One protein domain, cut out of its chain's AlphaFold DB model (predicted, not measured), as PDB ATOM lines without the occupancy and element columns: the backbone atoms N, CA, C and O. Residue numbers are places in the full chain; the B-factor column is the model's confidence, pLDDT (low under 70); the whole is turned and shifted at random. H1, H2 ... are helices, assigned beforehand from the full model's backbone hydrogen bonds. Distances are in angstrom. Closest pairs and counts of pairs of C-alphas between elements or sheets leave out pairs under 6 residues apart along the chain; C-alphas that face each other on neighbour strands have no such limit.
ATOM      1  N   GLU A  87     -59.888  14.646 -42.928       67.00
ATOM      2  CA  GLU A  87     -60.239  15.614 -43.980       67.00
ATOM      3  C   GLU A  87     -59.002  16.182 -44.681       67.00
ATOM      4  O   GLU A  87     -59.011  16.402 -45.893       67.00
ATOM      5  N   LYS A  88     -57.930  16.445 -43.924       77.56
ATOM      6  CA  LYS A  88     -56.680  17.012 -44.443       77.56
ATOM      7  C   LYS A  88     -55.492  16.140 -44.067       77.56
ATOM      8  O   LYS A  88     -55.457  15.525 -43.003       77.56
ATOM      9  N   PHE A  89     -54.453  16.178 -44.900       80.75
ATOM     10  CA  PHE A  89     -53.186  15.489 -44.633       80.75
ATOM     11  C   PHE A  89     -52.587  15.879 -43.273       80.75
ATOM     12  O   PHE A  89     -52.060  15.040 -42.544       80.75
ATOM     13  N   SER A  90     -52.727  17.150 -42.886       80.25
ATOM     14  CA  SER A  90     -52.296  17.644 -41.578       80.25
ATOM     15  C   SER A  90     -52.986  16.950 -40.407       80.25
ATOM     16  O   SER A  90     -52.362  16.782 -39.361       80.25
ATOM     17  N   ASP A  91     -54.249  16.557 -40.557       75.44
ATOM     18  CA  ASP A  91     -55.046  15.990 -39.469       75.44
ATOM     19  C   ASP A  91     -54.554  14.583 -39.139       75.44
ATOM     20  O   ASP A  91     -54.332  14.271 -37.969       75.44
ATOM     21  N   LEU A  92     -54.264  13.789 -40.175       81.25
ATOM     22  CA  LEU A  92     -53.607  12.489 -40.048       81.25
ATOM     23  C   LEU A  92     -52.257  12.610 -39.342       81.25
ATOM     24  O   LEU A  92     -51.981  11.901 -38.373       81.25
ATOM     25  N   VAL A  93     -51.409  13.521 -39.829       86.62
ATOM     26  CA  VAL A  93     -50.059  13.689 -39.288       86.62
ATOM     27  C   VAL A  93     -50.119  14.122 -37.830       86.62
ATOM     28  O   VAL A  93     -49.366  13.603 -37.013       86.62
ATOM     29  N   ASN A  94     -51.022  15.039 -37.484       80.38
ATOM     30  CA  ASN A  94     -51.222  15.481 -36.108       80.38
ATOM     31  C   ASN A  94     -51.670  14.335 -35.194       80.38
ATOM     32  O   ASN A  94     -51.131  14.214 -34.093       80.38
ATOM     33  N   GLN A  95     -52.612  13.504 -35.650       77.94
ATOM     34  CA  GLN A  95     -53.099  12.350 -34.895       77.94
ATOM     35  C   GLN A  95     -51.955  11.382 -34.600       77.94
ATOM     36  O   GLN A  95     -51.634  11.167 -33.432       77.94
ATOM     37  N   ILE A  96     -51.263  10.889 -35.630       86.94
ATOM     38  CA  ILE A  96     -50.156   9.940 -35.452       86.94
ATOM     39  C   ILE A  96     -49.028  10.541 -34.617       86.94
ATOM     40  O   ILE A  96     -48.550   9.907 -33.680       86.94
ATOM     41  N   TYR A  97     -48.643  11.789 -34.897       88.25
ATOM     42  CA  TYR A  97     -47.580  12.469 -34.161       88.25
ATOM     43  C   TYR A  97     -47.881  12.577 -32.661       88.25
ATOM     44  O   TYR A  97     -46.982  12.390 -31.850       88.25
ATOM     45  N   SER A  98     -49.137  12.842 -32.278       80.06
ATOM     46  CA  SER A  98     -49.537  12.942 -30.865       80.06
ATOM     47  C   SER A  98     -49.432  11.620 -30.090       80.06
ATOM     48  O   SER A  98     -49.397  11.628 -28.859       80.06
ATOM     49  N   HIS A  99     -49.359  10.499 -30.811       85.38
ATOM     50  CA  HIS A  99     -49.227   9.153 -30.262       85.38
ATOM     51  C   HIS A  99     -47.827   8.555 -30.451       85.38
ATOM     52  O   HIS A  99     -47.615   7.396 -30.091       85.38
ATOM     53  N   LEU A 100     -46.859   9.320 -30.964       88.69
ATOM     54  CA  LEU A 100     -45.451   8.932 -30.919       88.69
ATOM     55  C   LEU A 100     -44.912   9.051 -29.486       88.69
ATOM     56  O   LEU A 100     -45.354   9.895 -28.703       88.69
ATOM     57  N   LYS A 101     -43.951   8.197 -29.134       89.81
ATOM     58  CA  LYS A 101     -43.256   8.261 -27.846       89.81
ATOM     59  C   LYS A 101     -42.391   9.526 -27.770       89.81
ATOM     60  O   LYS A 101     -41.743   9.903 -28.750       89.81
ATOM     61  N   ASN A 102     -42.379  10.174 -26.606       84.38
ATOM     62  CA  ASN A 102     -41.688  11.454 -26.418       84.38
ATOM     63  C   ASN A 102     -40.171  11.334 -26.619       84.38
ATOM     64  O   ASN A 102     -39.587  12.189 -27.273       84.38
ATOM     65  N   ASP A 103     -39.552  10.250 -26.150       89.69
ATOM     66  CA  ASP A 103     -38.121   9.968 -26.332       89.69
ATOM     67  C   ASP A 103     -37.731   9.870 -27.817       89.69
ATOM     68  O   ASP A 103     -36.687  10.371 -28.236       89.69
ATOM     69  N   PHE A 104     -38.597   9.278 -28.644       94.19
ATOM     70  CA  PHE A 104     -38.411   9.232 -30.091       94.19
ATOM     71  C   PHE A 104     -38.523  10.619 -30.736       94.19
ATOM     72  O   PHE A 104     -37.710  10.955 -31.604       94.19
ATOM     73  N   ILE A 105     -39.511  11.420 -30.320       91.50
ATOM     74  CA  ILE A 105     -39.695  12.793 -30.807       91.50
ATOM     75  C   ILE A 105     -38.471  13.644 -30.460       91.50
ATOM     76  O   ILE A 105     -37.882  14.248 -31.357       91.50
ATOM     77  N   GLU A 106     -38.068  13.656 -29.188       91.00
ATOM     78  CA  GLU A 106     -36.921  14.418 -28.683       91.00
ATOM     79  C   GLU A 106     -35.645  14.041 -29.431       91.00
ATOM     80  O   GLU A 106     -34.959  14.912 -29.965       91.00
ATOM     81  N   LYS A 107     -35.387  12.736 -29.580       93.38
ATOM     82  CA  LYS A 107     -34.243  12.233 -30.341       93.38
ATOM     83  C   LYS A 107     -34.243  12.739 -31.786       93.38
ATOM     84  O   LYS A 107     -33.217  13.210 -32.274       93.38
ATOM     85  N   CYS A 108     -35.377  12.666 -32.484       93.88
ATOM     86  CA  CYS A 108     -35.468  13.154 -33.861       93.88
ATOM     87  C   CYS A 108     -35.259  14.672 -33.949       93.88
ATOM     88  O   CYS A 108     -34.556  15.143 -34.843       93.88
ATOM     89  N   ASP A 109     -35.847  15.446 -33.038       92.19
ATOM     90  CA  ASP A 109     -35.729  16.906 -33.026       92.19
ATOM     91  C   ASP A 109     -34.295  17.368 -32.718       92.19
ATOM     92  O   ASP A 109     -33.787  18.301 -33.355       92.19
ATOM     93  N   GLU A 110     -33.592  16.678 -31.817       90.69
ATOM     94  CA  GLU A 110     -32.167  16.893 -31.570       90.69
ATOM     95  C   GLU A 110     -31.316  16.587 -32.807       90.69
ATOM     96  O   GLU A 110     -30.477  17.407 -33.199       90.69
ATOM     97  N   GLU A 111     -31.562  15.454 -33.472       90.75
ATOM     98  CA  GLU A 111     -30.869  15.077 -34.708       90.75
ATOM     99  C   GLU A 111     -31.089  16.126 -35.815       90.75
ATOM    100  O   GLU A 111     -30.135  16.578 -36.454       90.75
ATOM    101  N   ILE A 112     -32.326  16.595 -36.009       91.50
ATOM    102  CA  ILE A 112     -32.677  17.641 -36.986       91.50
ATOM    103  C   ILE A 112     -31.887  18.932 -36.726       91.50
ATOM    104  O   ILE A 112     -31.375  19.560 -37.669       91.50
ATOM    105  N   LYS A 113     -31.756  19.318 -35.451       90.00
ATOM    106  CA  LYS A 113     -31.010  20.506 -35.019       90.00
ATOM    107  C   LYS A 113     -29.510  20.350 -35.266       90.00
ATOM    108  O   LYS A 113     -28.899  21.244 -35.858       90.00
ATOM    109  N   GLN A 114     -28.919  19.217 -34.885       89.25
ATOM    110  CA  GLN A 114     -27.497  18.920 -35.110       89.25
ATOM    111  C   GLN A 114     -27.155  18.893 -36.603       89.25
ATOM    112  O   GLN A 114     -26.149  19.457 -37.044       89.25
ATOM    113  N   LEU A 115     -28.048  18.319 -37.408       88.06
ATOM    114  CA  LEU A 115     -27.935  18.287 -38.858       88.06
ATOM    115  C   LEU A 115     -28.199  19.646 -39.509       88.06
ATOM    116  O   LEU A 115     -28.064  19.754 -40.727       88.06
ATOM    117  N   LYS A 116     -28.533  20.709 -38.767       88.44
ATOM    118  CA  LYS A 116     -28.727  22.055 -39.331       88.44
ATOM    119  C   LYS A 116     -29.712  22.046 -40.512       88.44
ATOM    120  O   LYS A 116     -29.511  22.764 -41.492       88.44
ATOM    121  N   ILE A 117     -30.750  21.201 -40.458       87.31
ATOM    122  CA  ILE A 117     -31.679  20.995 -41.587       87.31
ATOM    123  C   ILE A 117     -32.405  22.297 -41.942       87.31
ATOM    124  O   ILE A 117     -32.591  22.593 -43.121       87.31
ATOM    125  N   GLY A 118     -32.723  23.128 -40.947       83.56
ATOM    126  CA  GLY A 118     -33.361  24.429 -41.169       83.56
ATOM    127  C   GLY A 118     -32.506  25.453 -41.926       83.56
ATOM    128  O   GLY A 118     -33.026  26.472 -42.362       83.56
ATOM    129  N   HIS A 119     -31.209  25.194 -42.125       86.62
ATOM    130  CA  HIS A 119     -30.328  26.044 -42.935       86.62
ATOM    131  C   HIS A 119     -30.283  25.630 -44.416       86.62
ATOM    132  O   HIS A 119     -29.590  26.264 -45.214       86.62
ATOM    133  N   ILE A 120     -30.986  24.562 -44.806       85.94
ATOM    134  CA  ILE A 120     -31.081  24.154 -46.209       85.94
ATOM    135  C   ILE A 120     -31.926  25.183 -46.964       85.94
ATOM    136  O   ILE A 120     -33.039  25.521 -46.561       85.94
ATOM    137  N   ARG A 121     -31.409  25.678 -48.094       83.38
ATOM    138  CA  ARG A 121     -32.103  26.676 -48.918       83.38
ATOM    139  C   ARG A 121     -33.499  26.177 -49.313       83.38
ATOM    140  O   ARG A 121     -33.634  25.148 -49.970       83.38
ATOM    141  N   GLY A 122     -34.529  26.942 -48.952       77.94
ATOM    142  CA  GLY A 122     -35.925  26.608 -49.246       77.94
ATOM    143  C   GLY A 122     -36.558  25.604 -48.277       77.94
ATOM    144  O   GLY A 122     -37.603  25.054 -48.613       77.94
ATOM    145  N   VAL A 123     -35.930  25.366 -47.123       83.75
ATOM    146  CA  VAL A 123     -36.490  24.686 -45.947       83.75
ATOM    147  C   VAL A 123     -36.636  25.727 -44.825       83.75
ATOM    148  O   VAL A 123     -35.826  26.646 -44.735       83.75
ATOM    149  N   SER A 124     -37.683  25.632 -43.998       77.94
ATOM    150  CA  SER A 124     -37.895  26.572 -42.879       77.94
ATOM    151  C   SER A 124     -36.807  26.435 -41.808       77.94
ATOM    152  O   SER A 124     -36.423  25.318 -41.465       77.94
ATOM    153  N   THR A 125     -36.379  27.552 -41.212       72.50
ATOM    154  CA  THR A 125     -35.394  27.581 -40.116       72.50
ATOM    155  C   THR A 125     -35.910  26.949 -38.821       72.50
ATOM    156  O   THR A 125     -35.116  26.432 -38.043       72.50
ATOM    157  N   SER A 126     -37.229  26.921 -38.608       78.81
ATOM    158  CA  SER A 126     -37.890  26.351 -37.424       78.81
ATOM    159  C   SER A 126     -38.355  24.898 -37.628       78.81
ATOM    160  O   SER A 126     -39.447  24.524 -37.195       78.81
ATOM    161  N   ILE A 127     -37.605  24.097 -38.389       87.62
ATOM    162  CA  ILE A 127     -38.009  22.730 -38.743       87.62
ATOM    163  C   ILE A 127     -37.824  21.744 -37.579       87.62
ATOM    164  O   ILE A 127     -36.811  21.780 -36.889       87.62
ATOM    165  N   ASN A 128     -38.800  20.851 -37.405       91.31
ATOM    166  CA  ASN A 128     -38.823  19.749 -36.439       91.31
ATOM    167  C   ASN A 128     -39.462  18.497 -37.076       91.31
ATOM    168  O   ASN A 128     -39.921  18.552 -38.227       91.31
ATOM    169  N   LEU A 129     -39.508  17.381 -36.346       93.19
ATOM    170  CA  LEU A 129     -40.046  16.101 -36.806       93.19
ATOM    171  C   LEU A 129     -41.468  16.263 -37.343       93.19
ATOM    172  O   LEU A 129     -41.765  15.860 -38.470       93.19
ATOM    173  N   LYS A 130     -42.329  16.937 -36.573       92.44
ATOM    174  CA  LYS A 130     -43.719  17.203 -36.956       92.44
ATOM    175  C   LYS A 130     -43.814  17.882 -38.318       92.44
ATOM    176  O   LYS A 130     -44.616  17.489 -39.166       92.44
ATOM    177  N   ARG A 131     -42.978  18.898 -38.555       90.19
ATOM    178  CA  ARG A 131     -42.956  19.653 -39.811       90.19
ATOM    179  C   ARG A 131     -42.486  18.799 -40.988       90.19
ATOM    180  O   ARG A 131     -43.057  18.932 -42.064       90.19
ATOM    181  N   ILE A 132     -41.495  17.924 -40.789       92.44
ATOM    182  CA  ILE A 132     -41.014  16.997 -41.830       92.44
ATOM    183  C   ILE A 132     -42.102  15.984 -42.211       92.44
ATOM    184  O   ILE A 132     -42.323  15.728 -43.401       92.44
ATOM    185  N   LEU A 133     -42.799  15.427 -41.217       92.69
ATOM    186  CA  LEU A 133     -43.926  14.514 -41.433       92.69
ATOM    187  C   LEU A 133     -45.101  15.212 -42.131       92.69
ATOM    188  O   LEU A 133     -45.804  14.586 -42.911       92.69
ATOM    189  N   SER A 134     -45.266  16.521 -41.924       90.44
ATOM    190  CA  SER A 134     -46.339  17.322 -42.534       90.44
ATOM    191  C   SER A 134     -46.087  17.722 -43.996       90.44
ATOM    192  O   SER A 134     -46.937  18.379 -44.592       90.44
ATOM    193  N   TYR A 135     -44.932  17.398 -44.593       89.44
ATOM    194  CA  TYR A 135     -44.698  17.695 -46.010       89.44
ATOM    195  C   TYR A 135     -45.505  16.761 -46.917       89.44
ATOM    196  O   TYR A 135     -45.218  15.575 -47.024       89.44
ATOM    197  N   GLU A 136     -46.503  17.315 -47.598       83.00
ATOM    198  CA  GLU A 136     -47.377  16.554 -48.496       83.00
ATOM    199  C   GLU A 136     -46.655  16.068 -49.767       83.00
ATOM    200  O   GLU A 136     -46.981  15.006 -50.302       83.00
ATOM    201  N   THR A 137     -45.682  16.846 -50.258       83.62
ATOM    202  CA  THR A 137     -44.918  16.569 -51.485       83.62
ATOM    203  C   THR A 137     -43.435  16.343 -51.204       83.62
ATOM    204  O   THR A 137     -42.870  16.842 -50.224       83.62
ATOM    205  N   ASP A 138     -42.785  15.619 -52.116       84.12
ATOM    206  CA  ASP A 138     -41.376  15.246 -52.003       84.12
ATOM    207  C   ASP A 138     -40.403  16.420 -52.193       84.12
ATOM    208  O   ASP A 138     -39.245  16.292 -51.816       84.12
ATOM    209  N   ASP A 139     -40.841  17.589 -52.675       85.12
ATOM    210  CA  ASP A 139     -39.952  18.712 -53.020       85.12
ATOM    211  C   ASP A 139     -39.044  19.152 -51.864       85.12
ATOM    212  O   ASP A 139     -37.853  19.430 -52.038       85.12
ATOM    213  N   ASN A 140     -39.607  19.246 -50.657       86.88
ATOM    214  CA  ASN A 140     -38.837  19.610 -49.469       86.88
ATOM    215  C   ASN A 140     -38.064  18.419 -48.905       86.88
ATOM    216  O   ASN A 140     -36.965  18.613 -48.390       86.88
ATOM    217  N   LEU A 141     -38.592  17.201 -49.043       89.31
ATOM    218  CA  LEU A 141     -37.892  15.988 -48.633       89.31
ATOM    219  C   LEU A 141     -36.632  15.789 -49.479       89.31
ATOM    220  O   LEU A 141     -35.560  15.602 -48.917       89.31
ATOM    221  N   ASP A 142     -36.704  15.961 -50.797       89.69
ATOM    222  CA  ASP A 142     -35.578  15.843 -51.730       89.69
ATOM    223  C   ASP A 142     -34.423  16.789 -51.412       89.69
ATOM    224  O   ASP A 142     -33.250  16.422 -51.546       89.69
ATOM    225  N   LYS A 143     -34.725  18.005 -50.949       88.69
ATOM    226  CA  LYS A 143     -33.697  18.941 -50.471       88.69
ATOM    227  C   LYS A 143     -32.976  18.390 -49.242       88.69
ATOM    228  O   LYS A 143     -31.757  18.522 -49.151       88.69
ATOM    229  N   ILE A 144     -33.711  17.760 -48.325       90.19
ATOM    230  CA  ILE A 144     -33.154  17.146 -47.115       90.19
ATOM    231  C   ILE A 144     -32.350  15.884 -47.477       90.19
ATOM    232  O   ILE A 144     -31.218  15.754 -47.011       90.19
ATOM    233  N   ARG A 145     -32.851  15.021 -48.381       89.12
ATOM    234  CA  ARG A 145     -32.191  13.771 -48.845       89.12
ATOM    235  C   ARG A 145     -30.770  13.981 -49.356       89.12
ATOM    236  O   ARG A 145     -29.916  13.118 -49.188       89.12
ATOM    237  N   LYS A 146     -30.503  15.130 -49.987       87.25
ATOM    238  CA  LYS A 146     -29.183  15.477 -50.551       87.25
ATOM    239  C   LYS A 146     -28.099  15.686 -49.488       87.25
ATOM    240  O   LYS A 146     -26.924  15.825 -49.832       87.25
ATOM    241  N   LYS A 147     -28.453  15.714 -48.203       84.12
ATOM    242  CA  LYS A 147     -27.491  15.830 -47.110       84.12
ATOM    243  C   LYS A 147     -26.770  14.492 -46.885       84.12
ATOM    244  O   LYS A 147     -27.397  13.481 -46.598       84.12
ATOM    245  N   LYS A 148     -25.434  14.501 -46.973       72.75
ATOM    246  CA  LYS A 148     -24.594  13.285 -46.927       72.75
ATOM    247  C   LYS A 148     -24.620  12.515 -45.595       72.75
ATOM    248  O   LYS A 148     -24.356  11.323 -45.613       72.75
ATOM    249  N   ASN A 149     -24.963  13.167 -44.481       80.12
ATOM    250  CA  ASN A 149     -24.827  12.604 -43.129       80.12
ATOM    251  C   ASN A 149     -26.181  12.455 -42.411       80.12
ATOM    252  O   ASN A 149     -26.271  12.753 -41.225       80.12
ATOM    253  N   LEU A 150     -27.258  12.106 -43.121       81.25
ATOM    254  CA  LEU A 150     -28.535  11.810 -42.456       81.25
ATOM    255  C   LEU A 150     -28.378  10.563 -41.574       81.25
ATOM    256  O   LEU A 150     -27.826   9.565 -42.031       81.25
ATOM    257  N   THR A 151     -28.859  10.644 -40.338       76.38
ATOM    258  CA  THR A 151     -28.982   9.522 -39.395       76.38
ATOM    259  C   THR A 151     -30.046   8.531 -39.865       76.38
ATOM    260  O   THR A 151     -30.933   8.914 -40.628       76.38
ATOM    261  N   ASP A 152     -30.006   7.285 -39.383       79.62
ATOM    262  CA  ASP A 152     -30.912   6.218 -39.843       79.62
ATOM    263  C   ASP A 152     -32.400   6.598 -39.710       79.62
ATOM    264  O   ASP A 152     -33.162   6.458 -40.664       79.62
ATOM    265  N   ASN A 153     -32.815   7.187 -38.581       90.94
ATOM    266  CA  ASN A 153     -34.214   7.579 -38.363       90.94
ATOM    267  C   ASN A 153     -34.670   8.683 -39.331       90.94
ATOM    268  O   ASN A 153     -35.687   8.542 -40.013       90.94
ATOM    269  N   ILE A 154     -33.920   9.790 -39.414       91.75
ATOM    270  CA  ILE A 154     -34.278  10.918 -40.286       91.75
ATOM    271  C   ILE A 154     -34.187  10.513 -41.759       91.75
ATOM    272  O   ILE A 154     -35.021  10.933 -42.560       91.75
ATOM    273  N   ARG A 155     -33.214   9.666 -42.118       92.88
ATOM    274  CA  ARG A 155     -33.099   9.065 -43.450       92.88
ATOM    275  C   ARG A 155     -34.395   8.344 -43.820       92.88
ATOM    276  O   ARG A 155     -34.992   8.706 -44.828       92.88
ATOM    277  N   ILE A 156     -34.863   7.419 -42.980       93.62
ATOM    278  CA  ILE A 156     -36.099   6.652 -43.205       93.62
ATOM    279  C   ILE A 156     -37.318   7.583 -43.337       93.62
ATOM    280  O   ILE A 156     -38.106   7.445 -44.269       93.62
ATOM    281  N   ILE A 157     -37.457   8.580 -42.454       93.88
ATOM    282  CA  ILE A 157     -38.591   9.528 -42.472       93.88
ATOM    283  C   ILE A 157     -38.636  10.355 -43.765       93.88
ATOM    284  O   ILE A 157     -39.713  10.664 -44.287       93.88
ATOM    285  N   VAL A 158     -37.473  10.761 -44.272       92.00
ATOM    286  CA  VAL A 158     -37.369  11.576 -45.487       92.00
ATOM    287  C   VAL A 158     -37.472  10.702 -46.746       92.00
ATOM    288  O   VAL A 158     -38.010  11.152 -47.761       92.00
ATOM    289  N   ASP A 159     -37.018   9.451 -46.686       91.88
ATOM    290  CA  ASP A 159     -37.130   8.447 -47.752       91.88
ATOM    291  C   ASP A 159     -38.449   7.646 -47.686       91.88
ATOM    292  O   ASP A 159     -38.589   6.646 -48.384       91.88
ATOM    293  N   ARG A 160     -39.462   8.096 -46.927       91.81
ATOM    294  CA  ARG A 160     -40.752   7.396 -46.734       91.81
ATOM    295  C   ARG A 160     -41.508   7.003 -48.013       91.81
ATOM    296  O   ARG A 160     -42.273   6.044 -48.006       91.81
ATOM    297  N   THR A 161     -41.285   7.711 -49.122       88.06
ATOM    298  CA  THR A 161     -41.849   7.376 -50.445       88.06
ATOM    299  C   THR A 161     -41.039   6.330 -51.213       88.06
ATOM    300  O   THR A 161     -41.569   5.697 -52.120       88.06
ATOM    301  N   LYS A 162     -39.760   6.141 -50.866       88.69
ATOM    302  CA  LYS A 162     -38.851   5.155 -51.471       88.69
ATOM    303  C   LYS A 162     -38.808   3.859 -50.663       88.69
ATOM    304  O   LYS A 162     -38.820   2.780 -51.245       88.69
ATOM    305  N   ASN A 163     -38.815   3.979 -49.336       89.62
ATOM    306  CA  ASN A 163     -38.697   2.882 -48.378       89.62
ATOM    307  C   ASN A 163     -39.937   2.820 -47.474       89.62
ATOM    308  O   ASN A 163     -39.844   2.881 -46.249       89.62
ATOM    309  N   THR A 164     -41.122   2.717 -48.075       91.38
ATOM    310  CA  THR A 164     -42.402   2.797 -47.349       91.38
ATOM    311  C   THR A 164     -42.525   1.768 -46.225       91.38
ATOM    312  O   THR A 164     -43.000   2.114 -45.149       91.38
ATOM    313  N   ARG A 165     -42.028   0.537 -46.412       93.56
ATOM    314  CA  ARG A 165     -42.035  -0.485 -45.347       93.56
ATOM    315  C   ARG A 165     -41.187  -0.085 -44.139       93.56
ATOM    316  O   ARG A 165     -41.684  -0.129 -43.024       93.56
ATOM    317  N   GLU A 166     -39.955   0.380 -44.358       94.50
ATOM    318  CA  GLU A 166     -39.079   0.834 -43.266       94.50
ATOM    319  C   GLU A 166     -39.681   2.030 -42.524       94.50
ATOM    320  O   GLU A 166     -39.573   2.126 -41.303       94.50
ATOM    321  N   PHE A 167     -40.344   2.934 -43.251       95.19
ATOM    322  CA  PHE A 167     -41.064   4.051 -42.647       95.19
ATOM    323  C   PHE A 167     -42.231   3.578 -41.776       95.19
ATOM    324  O   PHE A 167     -42.357   4.039 -40.640       95.19
ATOM    325  N   ILE A 168     -43.043   2.640 -42.273       95.12
ATOM    326  CA  ILE A 168     -44.146   2.049 -41.510       95.12
ATOM    327  C   ILE A 168     -43.619   1.392 -40.232       95.12
ATOM    328  O   ILE A 168     -44.096   1.712 -39.142       95.12
ATOM    329  N   ASP A 169     -42.589   0.552 -40.343       95.50
ATOM    330  CA  ASP A 169     -41.985  -0.145 -39.205       95.50
ATOM    331  C   ASP A 169     -41.407   0.831 -38.174       95.50
ATOM    332  O   ASP A 169     -41.607   0.663 -36.967       95.50
ATOM    333  N   LEU A 170     -40.727   1.888 -38.636       95.88
ATOM    334  CA  LEU A 170     -40.162   2.916 -37.768       95.88
ATOM    335  C   LEU A 170     -41.253   3.648 -36.985       95.88
ATOM    336  O   LEU A 170     -41.139   3.780 -35.766       95.88
ATOM    337  N   ILE A 171     -42.297   4.128 -37.663       95.88
ATOM    338  CA  ILE A 171     -43.386   4.854 -37.004       95.88
ATOM    339  C   ILE A 171     -44.125   3.922 -36.044       95.88
ATOM    340  O   ILE A 171     -44.264   4.270 -34.874       95.88
ATOM    341  N   LYS A 172     -44.500   2.711 -36.472       94.81
ATOM    342  CA  LYS A 172     -45.193   1.734 -35.618       94.81
ATOM    343  C   LYS A 172     -44.410   1.387 -34.362       94.81
ATOM    344  O   LYS A 172     -44.969   1.425 -33.274       94.81
ATOM    345  N   LYS A 173     -43.110   1.108 -34.472       94.88
ATOM    346  CA  LYS A 173     -42.254   0.789 -33.314       94.88
ATOM    347  C   LYS A 173     -42.210   1.917 -32.270       94.88
ATOM    348  O   LYS A 173     -42.018   1.663 -31.073       94.88
ATOM    349  N   ASN A 174     -42.372   3.158 -32.726       95.25
ATOM    350  CA  ASN A 174     -42.311   4.358 -31.898       95.25
ATOM    351  C   ASN A 174     -43.686   4.952 -31.570       95.25
ATOM    352  O   ASN A 174     -43.743   5.984 -30.906       95.25
ATOM    353  N   LEU A 175     -44.782   4.304 -31.969       90.81
ATOM    354  CA  LEU A 175     -46.102   4.598 -31.428       90.81
ATOM    355  C   LEU A 175     -46.207   4.075 -29.992       90.81
ATOM    356  O   LEU A 175     -45.595   3.066 -29.619       90.81
ATOM    357  N   LYS A 176     -46.991   4.774 -29.176       84.94
ATOM    358  CA  LYS A 176     -47.389   4.322 -27.841       84.94
ATOM    359  C   LYS A 176     -48.124   2.986 -27.955       84.94
ATOM    360  O   LYS A 176     -48.982   2.811 -28.824       84.94
ATOM    361  N   SER A 177     -47.765   2.031 -27.101       81.38
ATOM    362  CA  SER A 177     -48.309   0.667 -27.133       81.38
ATOM    363  C   SER A 177     -49.820   0.638 -26.945       81.38
ATOM    364  O   SER A 177     -50.497  -0.169 -27.577       81.38
ATOM    365  N   GLU A 178     -50.343   1.540 -26.114       73.25
ATOM    366  CA  GLU A 178     -51.773   1.688 -25.858       73.25
ATOM    367  C   GLU A 178     -52.498   2.083 -27.144       73.25
ATOM    368  O   GLU A 178     -53.470   1.440 -27.524       73.25
ATOM    369  N   PHE A 179     -51.966   3.071 -27.872       78.88
ATOM    370  CA  PHE A 179     -52.543   3.517 -29.139       78.88
ATOM    371  C   PHE A 179     -52.553   2.410 -30.194       78.88
ATOM    372  O   PHE A 179     -53.568   2.217 -30.858       78.88
ATOM    373  N   LEU A 180     -51.448   1.666 -30.342       84.44
ATOM    374  CA  LEU A 180     -51.370   0.544 -31.285       84.44
ATOM    375  C   LEU A 180     -52.432  -0.511 -30.986       84.44
ATOM    376  O   LEU A 180     -53.183  -0.898 -31.876       84.44
ATOM    377  N   LYS A 181     -52.499  -0.954 -29.727       81.50
ATOM    378  CA  LYS A 181     -53.472  -1.950 -29.282       81.50
ATOM    379  C   LYS A 181     -54.898  -1.447 -29.490       81.50
ATOM    380  O   LYS A 181     -55.761  -2.178 -29.962       81.50
ATOM    381  N   ASP A 182     -55.141  -0.183 -29.159       76.62
ATOM    382  CA  ASP A 182     -56.469   0.390 -29.273       76.62
ATOM    383  C   ASP A 182     -56.936   0.552 -30.707       76.62
ATOM    384  O   ASP A 182     -58.093   0.255 -31.005       76.62
ATOM    385  N   PHE A 183     -56.030   0.950 -31.588       80.38
ATOM    386  CA  PHE A 183     -56.301   1.022 -33.005       80.38
ATOM    387  C   PHE A 183     -56.560  -0.356 -33.611       80.38
ATOM    388  O   PHE A 183     -57.547  -0.505 -34.320       80.38
ATOM    389  N   GLU A 184     -55.706  -1.348 -33.344       86.00
ATOM    390  CA  GLU A 184     -55.834  -2.696 -33.921       86.00
ATOM    391  C   GLU A 184     -57.121  -3.400 -33.470       86.00
ATOM    392  O   GLU A 184     -57.733  -4.125 -34.245       86.00
ATOM    393  N   ASP A 185     -57.606  -3.122 -32.258       80.12
ATOM    394  CA  ASP A 185     -58.899  -3.648 -31.805       80.12
ATOM    395  C   ASP A 185     -60.094  -3.028 -32.561       80.12
ATOM    396  O   ASP A 185     -61.140  -3.664 -32.692       80.12
ATOM    397  N   ILE A 186     -59.971  -1.784 -33.045       78.56
ATOM    398  CA  ILE A 186     -61.032  -1.087 -33.799       78.56
ATOM    399  C   ILE A 186     -60.916  -1.382 -35.299       78.56
ATOM    400  O   ILE A 186     -61.920  -1.599 -35.979       78.56
ATOM    401  N   PHE A 187     -59.688  -1.401 -35.808       82.25
ATOM    402  CA  PHE A 187     -59.339  -1.595 -37.207       82.25
ATOM    403  C   PHE A 187     -58.258  -2.682 -37.338       82.25
ATOM    404  O   PHE A 187     -57.089  -2.352 -37.570       82.25
ATOM    405  N   PRO A 188     -58.635  -3.969 -37.232       85.00
ATOM    406  CA  PRO A 188     -57.683  -5.070 -37.321       85.00
ATOM    407  C   PRO A 188     -56.896  -5.061 -38.634       85.00
ATOM    408  O   PRO A 188     -57.475  -4.927 -39.719       85.00
ATOM    409  N   ASP A 189     -55.578  -5.209 -38.523       86.12
ATOM    410  CA  ASP A 189     -54.612  -5.255 -39.622       86.12
ATOM    411  C   ASP A 189     -54.592  -3.975 -40.477       86.12
ATOM    412  O   ASP A 189     -54.288  -4.000 -41.676       86.12
ATOM    413  N   LYS A 190     -54.957  -2.827 -39.891       87.69
ATOM    414  CA  LYS A 190     -55.035  -1.547 -40.613       87.69
ATOM    415  C   LYS A 190     -53.980  -0.521 -40.218       87.69
ATOM    416  O   LYS A 190     -53.913   0.520 -40.875       87.69
ATOM    417  N   MET A 191     -53.150  -0.772 -39.202       88.69
ATOM    418  CA  MET A 191     -52.166   0.223 -38.754       88.69
ATOM    419  C   MET A 191     -51.152   0.554 -39.852       88.69
ATOM    420  O   MET A 191     -50.822   1.720 -40.061       88.69
ATOM    421  N   ASP A 192     -50.711  -0.449 -40.612       90.88
ATOM    422  CA  ASP A 192     -49.799  -0.246 -41.745       90.88
ATOM    423  C   ASP A 192     -50.421   0.677 -42.784       90.88
ATOM    424  O   ASP A 192     -49.778   1.608 -43.260       90.88
ATOM    425  N   THR A 193     -51.707   0.460 -43.074       87.62
ATOM    426  CA  THR A 193     -52.467   1.305 -43.993       87.62
ATOM    427  C   THR A 193     -52.535   2.741 -43.471       87.62
ATOM    428  O   THR A 193     -52.301   3.668 -44.239       87.62
ATOM    429  N   LEU A 194     -52.812   2.943 -42.176       85.69
ATOM    430  CA  LEU A 194     -52.859   4.269 -41.547       85.69
ATOM    431  C   LEU A 194     -51.540   5.026 -41.668       85.69
ATOM    432  O   LEU A 194     -51.520   6.194 -42.052       85.69
ATOM    433  N   VAL A 195     -50.434   4.359 -41.358       89.81
ATOM    434  CA  VAL A 195     -49.111   4.978 -41.419       89.81
ATOM    435  C   VAL A 195     -48.686   5.226 -42.866       89.81
ATOM    436  O   VAL A 195     -48.119   6.279 -43.165       89.81
ATOM    437  N   GLU A 196     -49.010   4.320 -43.792       89.94
ATOM    438  CA  GLU A 196     -48.717   4.477 -45.218       89.94
ATOM    439  C   GLU A 196     -49.302   5.776 -45.788       89.94
ATOM    440  O   GLU A 196     -48.646   6.443 -46.594       89.94
ATOM    441  N   MET A 197     -50.484   6.198 -45.328       85.81
ATOM    442  CA  MET A 197     -51.120   7.448 -45.762       85.81
ATOM    443  C   MET A 197     -50.265   8.692 -45.478       85.81
ATOM    444  O   MET A 197     -50.383   9.683 -46.196       85.81
ATOM    445  N   MET A 198     -49.387   8.658 -44.470       89.19
ATOM    446  CA  MET A 198     -48.459   9.758 -44.174       89.19
ATOM    447  C   MET A 198     -47.269   9.815 -45.142       89.19
ATOM    448  O   MET A 198     -46.483  10.764 -45.105       89.19
ATOM    449  N   SER A 199     -47.101   8.809 -46.003       88.56
ATOM    450  CA  SER A 199     -45.940   8.715 -46.891       88.56
ATOM    451  C   SER A 199     -45.955   9.805 -47.958       88.56
ATOM    452  O   SER A 199     -44.921  10.411 -48.229       88.56
ATOM    453  N   SER A 200     -47.123  10.090 -48.544       85.56
ATOM    454  CA  SER A 200     -47.274  11.102 -49.594       85.56
ATOM    455  C   SER A 200     -48.713  11.600 -49.732       85.56
ATOM    456  O   SER A 200     -49.661  10.897 -49.383       85.56
ATOM    457  N   LYS A 201     -48.892  12.769 -50.362       85.38
ATOM    458  CA  LYS A 201     -50.215  13.272 -50.774       85.38
ATOM    459  C   LYS A 201     -50.993  12.286 -51.647       85.38
ATOM    460  O   LYS A 201     -52.216  12.237 -51.578       85.38
ATOM    461  N   LYS A 202     -50.291  11.511 -52.479       85.88
ATOM    462  CA  LYS A 202     -50.910  10.494 -53.332       85.88
ATOM    463  C   LYS A 202     -51.512   9.374 -52.479       85.88
ATOM    464  O   LYS A 202     -52.705   9.121 -52.590       85.88
ATOM    465  N   SER A 203     -50.710   8.788 -51.586       83.50
ATOM    466  CA  SER A 203     -51.138   7.730 -50.655       83.50
ATOM    467  C   SER A 203     -52.335   8.167 -49.806       83.50
ATOM    468  O   SER A 203     -53.265   7.396 -49.591       83.50
ATOM    469  N   PHE A 204     -52.331   9.424 -49.364       84.81
ATOM    470  CA  PHE A 204     -53.449  10.036 -48.658       84.81
ATOM    471  C   PHE A 204     -54.731  10.089 -49.506       84.81
ATOM    472  O   PHE A 204     -55.775   9.602 -49.081       84.81
ATOM    473  N   ASN A 205     -54.654  10.647 -50.718       83.56
ATOM    474  CA  ASN A 205     -55.816  10.815 -51.594       83.56
ATOM    475  C   ASN A 205     -56.437   9.479 -52.026       83.56
ATOM    476  O   ASN A 205     -57.661   9.349 -52.006       83.56
ATOM    477  N   ASP A 206     -55.604   8.497 -52.389       78.19
ATOM    478  CA  ASP A 206     -56.046   7.154 -52.802       78.19
ATOM    479  C   ASP A 206     -56.865   6.477 -51.692       78.19
ATOM    480  O   ASP A 206     -57.779   5.689 -51.940       78.19
ATOM    481  N   LEU A 207     -56.561   6.820 -50.443       68.31
ATOM    482  CA  LEU A 207     -57.228   6.263 -49.293       68.31
ATOM    483  C   LEU A 207     -58.491   7.020 -48.877       68.31
ATOM    484  O   LEU A 207     -59.480   6.367 -48.540       68.31
ATOM    485  N   VAL A 208     -58.499   8.355 -48.903       68.75
ATOM    486  CA  VAL A 208     -59.709   9.145 -48.589       68.75
ATOM    487  C   VAL A 208     -60.872   8.727 -49.497       68.75
ATOM    488  O   VAL A 208     -62.001   8.594 -49.039       68.75
ATOM    489  N   GLN A 209     -60.587   8.385 -50.757       68.44
ATOM    490  CA  GLN A 209     -61.581   7.845 -51.695       68.44
ATOM    491  C   GLN A 209     -62.171   6.485 -51.282       68.44
ATOM    492  O   GLN A 209     -63.223   6.092 -51.780       68.44
ATOM    493  N   SER A 210     -61.505   5.752 -50.388       67.75
ATOM    494  CA  SER A 210     -61.918   4.417 -49.947       67.75
ATOM    495  C   SER A 210     -62.737   4.403 -48.651       67.75
ATOM    496  O   SER A 210     -63.179   3.327 -48.258       67.75
ATOM    497  N   TYR A 211     -62.929   5.557 -47.986       60.34
ATOM    498  CA  TYR A 211     -63.682   5.706 -46.724       60.34
ATOM    499  C   TYR A 211     -63.287   4.714 -45.606       60.34
ATOM    500  O   TYR A 211     -64.067   4.435 -44.700       60.34
ATOM    501  N   LYS A 212     -62.068   4.153 -45.646       64.94
ATOM    502  CA  LYS A 212     -61.655   3.013 -44.800       64.94
ATOM    503  C   LYS A 212     -61.639   3.290 -43.292       64.94
ATOM    504  O   LYS A 212     -61.600   2.330 -42.528       64.94
ATOM    505  N   PHE A 213     -61.634   4.556 -42.881       67.25
ATOM    506  CA  PHE A 213     -61.480   4.967 -41.482       67.25
ATOM    507  C   PHE A 213     -62.488   6.031 -41.035       67.25
ATOM    508  O   PHE A 213     -62.317   6.607 -39.965       67.25
ATOM    509  N   ASP A 214     -63.523   6.307 -41.829       63.00
ATOM    510  CA  ASP A 214     -64.490   7.349 -41.489       63.00
ATOM    511  C   ASP A 214     -65.435   6.866 -40.386       63.00
ATOM    512  O   ASP A 214     -66.255   5.967 -40.585       63.00
TER     513      ASP A 214
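This is residues 87 to 214 of the 465 residues of an uncharacterized protein of Streptococcus oralis (UniProt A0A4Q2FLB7). Nine short helices, mostly crossed, form a body of two halves: H2, H3, H4 and H5 make one half, and H7, H8 and H9 the looser other. H6 joins the halves, packing on H5 on one side and on H8 on the other, while H1 packs on H3. The printed part has 128 residues with nine named helices, H1 to H9 along the chain, and no named strand; the class is all helix. It is compact, with a radius of gyration of the C-alphas of 14.4 A and spans of 41 by 30 by 23 A.

H2, residues 102 to 114, is the longest helix. With residues 108 to 112 alone it touches H5, residues 152 to 158, about perpendicular at 84 degrees; the closest C-alphas, of Cys 108 and Ile 154, are 6.9 A apart. H5 is the hub, touching four helices. It forms a helical hairpin with H4, residues 138 to 145, at a shallow tilt of 23 degrees, opposite ways; the closest C-alphas, of Leu 141 and Val 158, are 5.4 A apart. H3, residues 129 to 133, touches H2, with C-alphas 109 and 129 closest at 5.8 A, and only just touches H5, with 3 pairs of C-alphas within 8 A, Leu 133 and Ile 157 closest at 7.4 A. H1, residues 89 to 98, touches H3, with C-alphas 93 and 133 closest at 6.5 A. H6, residues 164 to 174, touches H5 at a steep tilt of 62 degrees, with C-alphas 156 and 167 closest at 5.6 A. H6 also touches H8, residues 191 to 196, at a steep tilt of 54 degrees, with C-alphas 168 and 195 closest at 5.8 A. H7, residues 177 to 186, only just touches H8, with 3 pairs within 8 A, Glu 184 and Met 191 closest at 6.7 A. H9, residues 201 to 208, touches no helix, but is near H1 and H8. Every O i to N i+4 pair is within hydrogen-bond range in H1, H2, H3, H5, H6, H7, H8 and H9; in H4, 3 of 4 are.

H2 measures 18.2 A from first to last C-alpha, beginning at C-alpha 102, (-41.688, 11.454, -26.418). H6 measures 15.5 A, and H1 and H7 14.5 A each. H1 begins at C-alpha 89, (-53.186, 15.489, -44.633), and H9 ends at C-alpha 208, (-59.709, 9.145, -48.589).

The C-alphas of Arg 121 and Asp 185, the two farthest apart, are 43.9 A apart. The printed part has no cut. The link from H2 to H3, residues 115 to 128, is long. pLDDT is under 70 at residue 87 and residues 207 to 214.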